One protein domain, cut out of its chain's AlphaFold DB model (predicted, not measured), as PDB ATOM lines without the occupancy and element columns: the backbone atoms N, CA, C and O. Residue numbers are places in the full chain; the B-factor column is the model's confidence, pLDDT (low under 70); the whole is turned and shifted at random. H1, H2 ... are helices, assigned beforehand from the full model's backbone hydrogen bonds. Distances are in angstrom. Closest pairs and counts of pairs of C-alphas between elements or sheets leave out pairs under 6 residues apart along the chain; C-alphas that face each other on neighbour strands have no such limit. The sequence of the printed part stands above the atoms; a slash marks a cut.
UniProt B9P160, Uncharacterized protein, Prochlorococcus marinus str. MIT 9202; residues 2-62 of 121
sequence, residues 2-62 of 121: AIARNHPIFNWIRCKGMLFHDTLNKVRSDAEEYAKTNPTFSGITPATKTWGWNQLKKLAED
ATOM      1  N   ALA A   2      -7.212   7.014  45.007       51.84
ATOM      2  CA  ALA A   2      -7.087   7.967  43.903       51.84
ATOM      3  C   ALA A   2      -6.239   7.313  42.802       51.84
ATOM      4  O   ALA A   2      -5.070   7.012  43.029       51.84
ATOM      5  N   ILE A   3      -6.837   7.026  41.644       60.44
ATOM      6  CA  ILE A   3      -6.112   6.478  40.492       60.44
ATOM      7  C   ILE A   3      -5.076   7.522  40.062       60.44
ATOM      8  O   ILE A   3      -5.440   8.650  39.722       60.44
ATOM      9  N   ALA A   4      -3.790   7.161  40.097       72.69
ATOM     10  CA  ALA A   4      -2.714   8.035  39.645       72.69
ATOM     11  C   ALA A   4      -2.914   8.374  38.157       72.69
ATOM     12  O   ALA A   4      -2.972   7.483  37.299       72.69
ATOM     13  N   ARG A   5      -3.063   9.669  37.857       89.56
ATOM     14  CA  ARG A   5      -3.296  10.169  36.495       89.56
ATOM     15  C   ARG A   5      -2.001  10.134  35.691       89.56
ATOM     16  O   ARG A   5      -0.924  10.304  36.254       89.56
ATOM     17  N   ASN A   6      -2.107   9.938  34.381       94.00
ATOM     18  CA  ASN A   6      -0.942   9.925  33.500       94.00
ATOM     19  C   ASN A   6      -0.459  11.339  33.189       94.00
ATOM     20  O   ASN A   6      -1.269  12.249  33.021       94.00
ATOM     21  N   HIS A   7       0.853  11.503  33.051       94.94
ATOM     22  CA  HIS A   7       1.470  12.775  32.721       94.94
ATOM     23  C   HIS A   7       0.985  13.273  31.349       94.94
ATOM     24  O   HIS A   7       1.155  12.558  30.357       94.94
ATOM     25  N   PRO A   8       0.440  14.502  31.253       94.06
ATOM     26  CA  PRO A   8      -0.135  15.038  30.014       94.06
ATOM     27  C   PRO A   8       0.803  15.028  28.797       94.06
ATOM     28  O   PRO A   8       0.332  14.949  27.667       94.06
ATOM     29  N   ILE A   9       2.123  15.093  29.016       94.31
ATOM     30  CA  ILE A   9       3.137  15.023  27.946       94.31
ATOM     31  C   ILE A   9       3.674  13.597  27.758       94.31
ATOM     32  O   ILE A   9       3.979  13.177  26.643       94.31
ATOM     33  N   PHE A  10       3.783  12.838  28.848       94.50
ATOM     34  CA  PHE A  10       4.416  11.521  28.871       94.50
ATOM     35  C   PHE A  10       3.415  10.513  29.415       94.50
ATOM     36  O   PHE A  10       3.460  10.147  30.580       94.50
ATOM     37  N   ASN A  11       2.505  10.053  28.563       92.69
ATOM     38  CA  ASN A  11       1.359   9.229  28.968       92.69
ATOM     39  C   ASN A  11       1.715   7.900  29.691       92.69
ATOM     40  O   ASN A  11       0.828   7.198  30.157       92.69
ATOM     41  N   TRP A  12       2.995   7.534  29.768       93.94
ATOM     42  CA  TRP A  12       3.505   6.374  30.505       93.94
ATOM     43  C   TRP A  12       3.925   6.695  31.953       93.94
ATOM     44  O   TRP A  12       4.078   5.775  32.744       93.94
ATOM     45  N   ILE A  13       4.071   7.970  32.327       94.81
ATOM     46  CA  ILE A  13       4.403   8.382  33.698       94.81
ATOM     47  C   ILE A  13       3.121   8.559  34.503       94.81
ATOM     48  O   ILE A  13       2.251   9.348  34.136       94.81
ATOM     49  N   ARG A  14       3.031   7.889  35.645       94.88
ATOM     50  CA  ARG A  14       2.010   8.095  36.671       94.88
ATOM     51  C   ARG A  14       2.403   9.270  37.556       94.88
ATOM     52  O   ARG A  14       3.449   9.262  38.193       94.88
ATOM     53  N   CYS A  15       1.551  10.287  37.599       93.75
ATOM     54  CA  CYS A  15       1.764  11.483  38.400       93.75
ATOM     55  C   CYS A  15       1.354  11.271  39.860       93.75
ATOM     56  O   CYS A  15       0.266  10.760  40.139       93.75
ATOM     57  N   LYS A  16       2.179  11.774  40.784       91.12
ATOM     58  CA  LYS A  16       1.806  12.020  42.183       91.12
ATOM     59  C   LYS A  16       1.471  13.494  42.409       91.12
ATOM     60  O   LYS A  16       2.029  14.379  41.761       91.12
ATOM     61  N   GLY A  17       0.592  13.745  43.378       88.19
ATOM     62  CA  GLY A  17       0.253  15.093  43.835       88.19
ATOM     63  C   GLY A  17      -0.263  15.998  42.714       88.19
ATOM     64  O   GLY A  17      -1.069  15.580  41.882       88.19
ATOM     65  N   MET A  18       0.223  17.240  42.697       92.19
ATOM     66  CA  MET A  18      -0.212  18.278  41.758       92.19
ATOM     67  C   MET A  18       0.435  18.189  40.374       92.19
ATOM     68  O   MET A  18      -0.042  18.854  39.459       92.19
ATOM     69  N   LEU A  19       1.427  17.308  40.174       93.94
ATOM     70  CA  LEU A  19       2.195  17.224  38.926       93.94
ATOM     71  C   LEU A  19       1.299  17.128  37.683       93.94
ATOM     72  O   LEU A  19       1.555  17.782  36.677       93.94
ATOM     73  N   PHE A  20       0.223  16.341  37.756       94.56
ATOM     74  CA  PHE A  20      -0.733  16.230  36.657       94.56
ATOM     75  C   PHE A  20      -1.354  17.585  36.294       94.56
ATOM     76  O   PHE A  20      -1.411  17.951  35.120       94.56
ATOM     77  N   HIS A  21      -1.841  18.307  37.300       93.81
ATOM     78  CA  HIS A  21      -2.529  19.580  37.122       93.81
ATOM     79  C   HIS A  21      -1.566  20.669  36.654       93.81
ATOM     80  O   HIS A  21      -1.899  21.401  35.725       93.81
ATOM     81  N   ASP A  22      -0.362  20.717  37.221       94.31
ATOM     82  CA  ASP A  22       0.665  21.691  36.856       94.31
ATOM     83  C   ASP A  22       1.098  21.511  35.397       94.31
ATOM     84  O   ASP A  22       1.091  22.464  34.612       94.31
ATOM     85  N   THR A  23       1.382  20.269  34.992       95.06
ATOM     86  CA  THR A  23       1.719  19.954  33.601       95.06
ATOM     87  C   THR A  23       0.538  20.238  32.668       95.06
ATOM     88  O   THR A  23       0.736  20.798  31.591       95.06
ATOM     89  N   LEU A  24      -0.697  19.891  33.052       94.88
ATOM     90  CA  LEU A  24      -1.873  20.127  32.209       94.88
ATOM     91  C   LEU A  24      -2.114  21.625  31.985       94.88
ATOM     92  O   LEU A  24      -2.394  22.036  30.860       94.88
ATOM     93  N   ASN A  25      -1.971  22.438  33.030       95.19
ATOM     94  CA  ASN A  25      -2.089  23.890  32.932       95.19
ATOM     95  C   ASN A  25      -1.020  24.471  32.005       95.19
ATOM     96  O   ASN A  25      -1.342  25.301  31.155       95.19
ATOM     97  N   LYS A  26       0.225  23.987  32.100       94.69
ATOM     98  CA  LYS A  26       1.301  24.404  31.194       94.69
ATOM     99  C   LYS A  26       0.991  24.063  29.736       94.69
ATOM    100  O   LYS A  26       1.099  24.931  28.878       94.69
ATOM    101  N   VAL A  27       0.545  22.833  29.462       94.62
ATOM    102  CA  VAL A  27       0.162  22.393  28.107       94.62
ATOM    103  C   VAL A  27      -0.948  23.273  27.532       94.62
ATOM    104  O   VAL A  27      -0.859  23.680  26.377       94.62
ATOM    105  N   ARG A  28      -1.977  23.587  28.327       93.69
ATOM    106  CA  ARG A  28      -3.088  24.448  27.894       93.69
ATOM    107  C   ARG A  28      -2.629  25.869  27.596       93.69
ATOM    108  O   ARG A  28      -2.932  26.375  26.523       93.69
ATOM    109  N   SER A  29      -1.868  26.470  28.507       94.31
ATOM    110  CA  SER A  29      -1.361  27.836  28.349       94.31
ATOM    111  C   SER A  29      -0.514  27.980  27.085       94.31
ATOM    112  O   SER A  29      -0.706  28.915  26.315       94.31
ATOM    113  N   ASP A  30       0.401  27.039  26.847       94.25
ATOM    114  CA  ASP A  30       1.267  27.082  25.669       94.25
ATOM    115  C   ASP A  30       0.476  26.842  24.376       94.25
ATOM    116  O   ASP A  30       0.763  27.457  23.352       94.25
ATOM    117  N   ALA A  31      -0.530  25.960  24.404       92.31
ATOM    118  CA  ALA A  31      -1.397  25.721  23.254       92.31
ATOM    119  C   ALA A  31      -2.235  26.963  22.905       92.31
ATOM    120  O   ALA A  31      -2.334  27.317  21.733       92.31
ATOM    121  N   GLU A  32      -2.793  27.645  23.908       92.25
ATOM    122  CA  GLU A  32      -3.537  28.898  23.733       92.25
ATOM    123  C   GLU A  32      -2.653  30.009  23.152       92.25
ATOM    124  O   GLU A  32      -3.089  30.766  22.285       92.25
ATOM    125  N   GLU A  33      -1.396  30.103  23.591       91.94
ATOM    126  CA  GLU A  33      -0.436  31.059  23.042       91.94
ATOM    127  C   GLU A  33      -0.052  30.717  21.598       91.94
ATOM    128  O   GLU A  33      -0.094  31.581  20.720       91.94
ATOM    129  N   TYR A  34       0.248  29.449  21.322       91.50
ATOM    130  CA  TYR A  34       0.635  28.997  19.988       91.50
ATOM    131  C   TYR A  34      -0.506  29.146  18.977       91.50
ATOM    132  O   TYR A  34      -0.268  29.553  17.837       91.50
ATOM    133  N   ALA A  35      -1.752  28.915  19.400       90.50
ATOM    134  CA  ALA A  35      -2.943  29.102  18.576       90.50
ATOM    135  C   ALA A  35      -3.102  30.545  18.067       90.50
ATOM    136  O   ALA A  35      -3.675  30.749  17.001       90.50
ATOM    137  N   LYS A  36      -2.544  31.552  18.760       91.88
ATOM    138  CA  LYS A  36      -2.520  32.940  18.257       91.88
ATOM    139  C   LYS A  36      -1.668  33.086  16.995       91.88
ATOM    140  O   LYS A  36      -1.952  33.944  16.169       91.88
ATOM    141  N   THR A  37      -0.629  32.263  16.851       91.19
ATOM    142  CA  THR A  37       0.273  32.263  15.685       91.19
ATOM    143  C   THR A  37      -0.156  31.268  14.611       91.19
ATOM    144  O   THR A  37      -0.034  31.550  13.423       91.19
ATOM    145  N   ASN A  38      -0.684  30.114  15.018       89.56
ATOM    146  CA  ASN A  38      -1.174  29.078  14.124       89.56
ATOM    147  C   ASN A  38      -2.487  28.483  14.671       89.56
ATOM    148  O   ASN A  38      -2.450  27.489  15.400       89.56
ATOM    149  N   PRO A  39      -3.649  29.065  14.316       88.31
ATOM    150  CA  PRO A  39      -4.949  28.675  14.871       88.31
ATOM    151  C   PRO A  39      -5.393  27.241  14.562       88.31
ATOM    152  O   PRO A  39      -6.282  26.721  15.229       88.31
ATOM    153  N   THR A  40      -4.810  26.597  13.548       89.00
ATOM    154  CA  THR A  40      -5.136  25.214  13.161       89.00
ATOM    155  C   THR A  40      -4.238  24.186  13.843       89.00
ATOM    156  O   THR A  40      -4.454  22.978  13.700       89.00
ATOM    157  N   PHE A  41      -3.224  24.638  14.585       84.81
ATOM    158  CA  PHE A  41      -2.337  23.748  15.311       84.81
ATOM    159  C   PHE A  41      -3.100  22.995  16.404       84.81
ATOM    160  O   PHE A  41      -3.830  23.580  17.202       84.81
ATOM    161  N   SER A  42      -2.886  21.685  16.463       82.50
ATOM    162  CA  SER A  42      -3.439  20.816  17.495       82.50
ATOM    163  C   SER A  42      -2.336  19.969  18.125       82.50
ATOM    164  O   SER A  42      -1.347  19.618  17.482       82.50
ATOM    165  N   GLY A  43      -2.515  19.635  19.403       86.50
ATOM    166  CA  GLY A  43      -1.582  18.807  20.163       86.50
ATOM    167  C   GLY A  43      -0.604  19.600  21.031       86.50
ATOM    168  O   GLY A  43      -0.834  20.753  21.385       86.50
ATOM    169  N   ILE A  44       0.479  18.932  21.436       91.31
ATOM    170  CA  ILE A  44       1.498  19.495  22.329       91.31
ATOM    171  C   ILE A  44       2.471  20.330  21.501       91.31
ATOM    172  O   ILE A  44       3.086  19.816  20.563       91.31
ATOM    173  N   THR A  45       2.645  21.598  21.869       93.25
ATOM    174  CA  THR A  45       3.559  22.493  21.152       93.25
ATOM    175  C   THR A  45       5.016  22.013  21.264       93.25
ATOM    176  O   THR A  45       5.389  21.370  22.257       93.25
ATOM    177  N   PRO A  46       5.888  22.340  20.292       90.94
ATOM    178  CA  PRO A  46       7.311  22.014  20.383       90.94
ATOM    179  C   PRO A  46       7.974  22.564  21.656       90.94
ATOM    180  O   PRO A  46       8.771  21.869  22.288       90.94
ATOM    181  N   ALA A  47       7.601  23.780  22.072       91.69
ATOM    182  CA  ALA A  47       8.112  24.412  23.284       91.69
ATOM    183  C   ALA A  47       7.709  23.630  24.543       91.69
ATOM    184  O   ALA A  47       8.563  23.296  25.368       91.69
ATOM    185  N   THR A  48       6.432  23.252  24.648       94.12
ATOM    186  CA  THR A  48       5.915  22.441  25.756       94.12
ATOM    187  C   THR A  48       6.598  21.079  25.819       94.12
ATOM    188  O   THR A  48       6.931  20.602  26.901       94.12
ATOM    189  N   LYS A  49       6.860  20.450  24.665       93.12
ATOM    190  CA  LYS A  49       7.569  19.166  24.605       93.12
ATOM    191  C   LYS A  49       8.993  19.287  25.151       93.12
ATOM    192  O   LYS A  49       9.397  18.469  25.974       93.12
ATOM    193  N   THR A  50       9.734  20.316  24.741       94.06
ATOM    194  CA  THR A  50      11.086  20.600  25.258       94.06
ATOM    195  C   THR A  50      11.069  20.879  26.758       94.06
ATOM    196  O   THR A  50      11.887  20.334  27.501       94.06
ATOM    197  N   TRP A  51      10.105  21.673  27.228       96.25
ATOM    198  CA  TRP A  51       9.906  21.917  28.655       96.25
ATOM    199  C   TRP A  51       9.625  20.619  29.424       96.25
ATOM    200  O   TRP A  51      10.255  20.376  30.452       96.25
ATOM    201  N   GLY A  52       8.766  19.746  28.887       95.12
ATOM    202  CA  GLY A  52       8.457  18.445  29.474       95.12
ATOM    203  C   GLY A  52       9.708  17.588  29.660       95.12
ATOM    204  O   GLY A  52       9.909  17.028  30.731       95.12
ATOM    205  N   TRP A  53      10.610  17.536  28.676       95.31
ATOM    206  CA  TRP A  53      11.879  16.809  28.829       95.31
ATOM    207  C   TRP A  53      12.765  17.368  29.946       95.31
ATOM    208  O   TRP A  53      13.403  16.600  30.664       95.31
ATOM    209  N   ASN A  54      12.791  18.687  30.141       95.75
ATOM    210  CA  ASN A  54      13.524  19.293  31.255       95.75
ATOM    211  C   ASN A  54      12.857  19.013  32.609       95.75
ATOM    212  O   ASN A  54      13.553  18.778  33.592       95.75
ATOM    213  N   GLN A  55      11.524  18.998  32.662       94.88
ATOM    214  CA  GLN A  55      10.780  18.569  33.844       94.88
ATOM    215  C   GLN A  55      11.078  17.101  34.170       94.88
ATOM    216  O   GLN A  55      11.328  16.781  35.325       94.88
ATOM    217  N   LEU A  56      11.129  16.227  33.161       93.75
ATOM    218  CA  LEU A  56      11.433  14.809  33.341       93.75
ATOM    219  C   LEU A  56      12.813  14.581  33.962       93.75
ATOM    220  O   LEU A  56      12.941  13.731  34.833       93.75
ATOM    221  N   LYS A  57      13.821  15.367  33.563       94.69
ATOM    222  CA  LYS A  57      15.156  15.317  34.184       94.69
ATOM    223  C   LYS A  57      15.098  15.593  35.683       94.69
ATOM    224  O   LYS A  57      15.737  14.881  36.438       94.69
ATOM    225  N   LYS A  58      14.306  16.585  36.102       94.31
ATOM    226  CA  LYS A  58      14.105  16.888  37.525       94.31
ATOM    227  C   LYS A  58      13.318  15.790  38.232       94.31
ATOM    228  O   LYS A  58      13.645  15.421  39.346       94.31
ATOM    229  N   LEU A  59      12.281  15.252  37.585       93.25
ATOM    230  CA  LEU A  59      11.498  14.151  38.151       93.25
ATOM    231  C   LEU A  59      12.352  12.898  38.362       93.25
ATOM    232  O   LEU A  59      12.122  12.190  39.330       93.25
ATOM    233  N   ALA A  60      13.347  12.650  37.507       94.62
ATOM    234  CA  ALA A  60      14.260  11.518  37.642       94.62
ATOM    235  C   ALA A  60      15.105  11.542  38.932       94.62
ATOM    236  O   ALA A  60      15.705  10.526  39.262       94.62
ATOM    237  N   GLU A  61      15.154  12.667  39.654       95.06
ATOM    238  CA  GLU A  61      15.811  12.771  40.963       95.06
ATOM    239  C   GLU A  61      14.983  12.130  42.097       95.06
ATOM    240  O   GLU A  61      15.520  11.863  43.167       95.06
ATOM    241  N   ASP A  62      13.686  11.874  41.883       94.06
ATOM    242  CA  ASP A  62      12.809  11.153  42.815       94.06
ATOM    243  C   ASP A  62      12.685   9.685  42.380       94.06
ATOM    244  O   ASP A  62      12.236   9.382  41.267       94.06
TER     245      ASP A  62
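What this domain is: This is residues 2 to 62 of the 121 residues of an uncharacterized protein of Prochlorococcus marinus str. MIT 9202 (UniProt B9P160). A loose helical hairpin: a long helix, H1, and a shorter one, H2, run side by side in opposite ways, touching through a small part of each. Before them, residues 2 to 18 form a long stretch with no named element, whose loop around residues 7 to 9 folds over one side of the helix pair. The printed part has 61 residues with two named helices, H1 then H2, and no named strand; the class is all helix, with 33 residues in the helices. It is only just compact, close to loose, with a radius of gyration of the C-alphas of 12.3 A, and spans 36 by 24 by 16 A.

How they stand to each other: After residues 2 to 18, H1 takes up residues 19 to 37 and H2 residues 46 to 59. H1 and H2 touch, with 4 pairs of C-alphas within 8 A. The closest C-alphas are those of Val 27 and Thr 48, 6.2 A apart. H1 touches H2 with residues 26 to 30 alone, and H2 touches H1 with residues 47 to 48 alone. They run opposite ways at a shallow tilt of 18 degrees, a helical hairpin, with their centres 12.8 A apart. Every O i to N i+4 pair is within hydrogen-bond range in H2, and 13 of 15 are in H1.

Where its parts are: The printed part begins with C-alpha 2 at (-7.087, 7.967, 43.903). H1, Leu 19 to Thr 37, measures 27.7 A from first to last C-alpha and begins with C-alpha 19 at (2.195, 17.224, 38.926). H2, Pro 46 to Leu 59, measures 19.9 A and ends with C-alpha 59 at (11.498, 14.151, 38.151).

The domain as a whole: The two C-alphas farthest apart, those of Ala 2 and Thr 37, are 38.0 A apart. The printed part has no cut, and the link from H1 to H2, 8 residues, is short. The mean pLDDT of the printed part is 91.3; residues 2 to 3 are under 70.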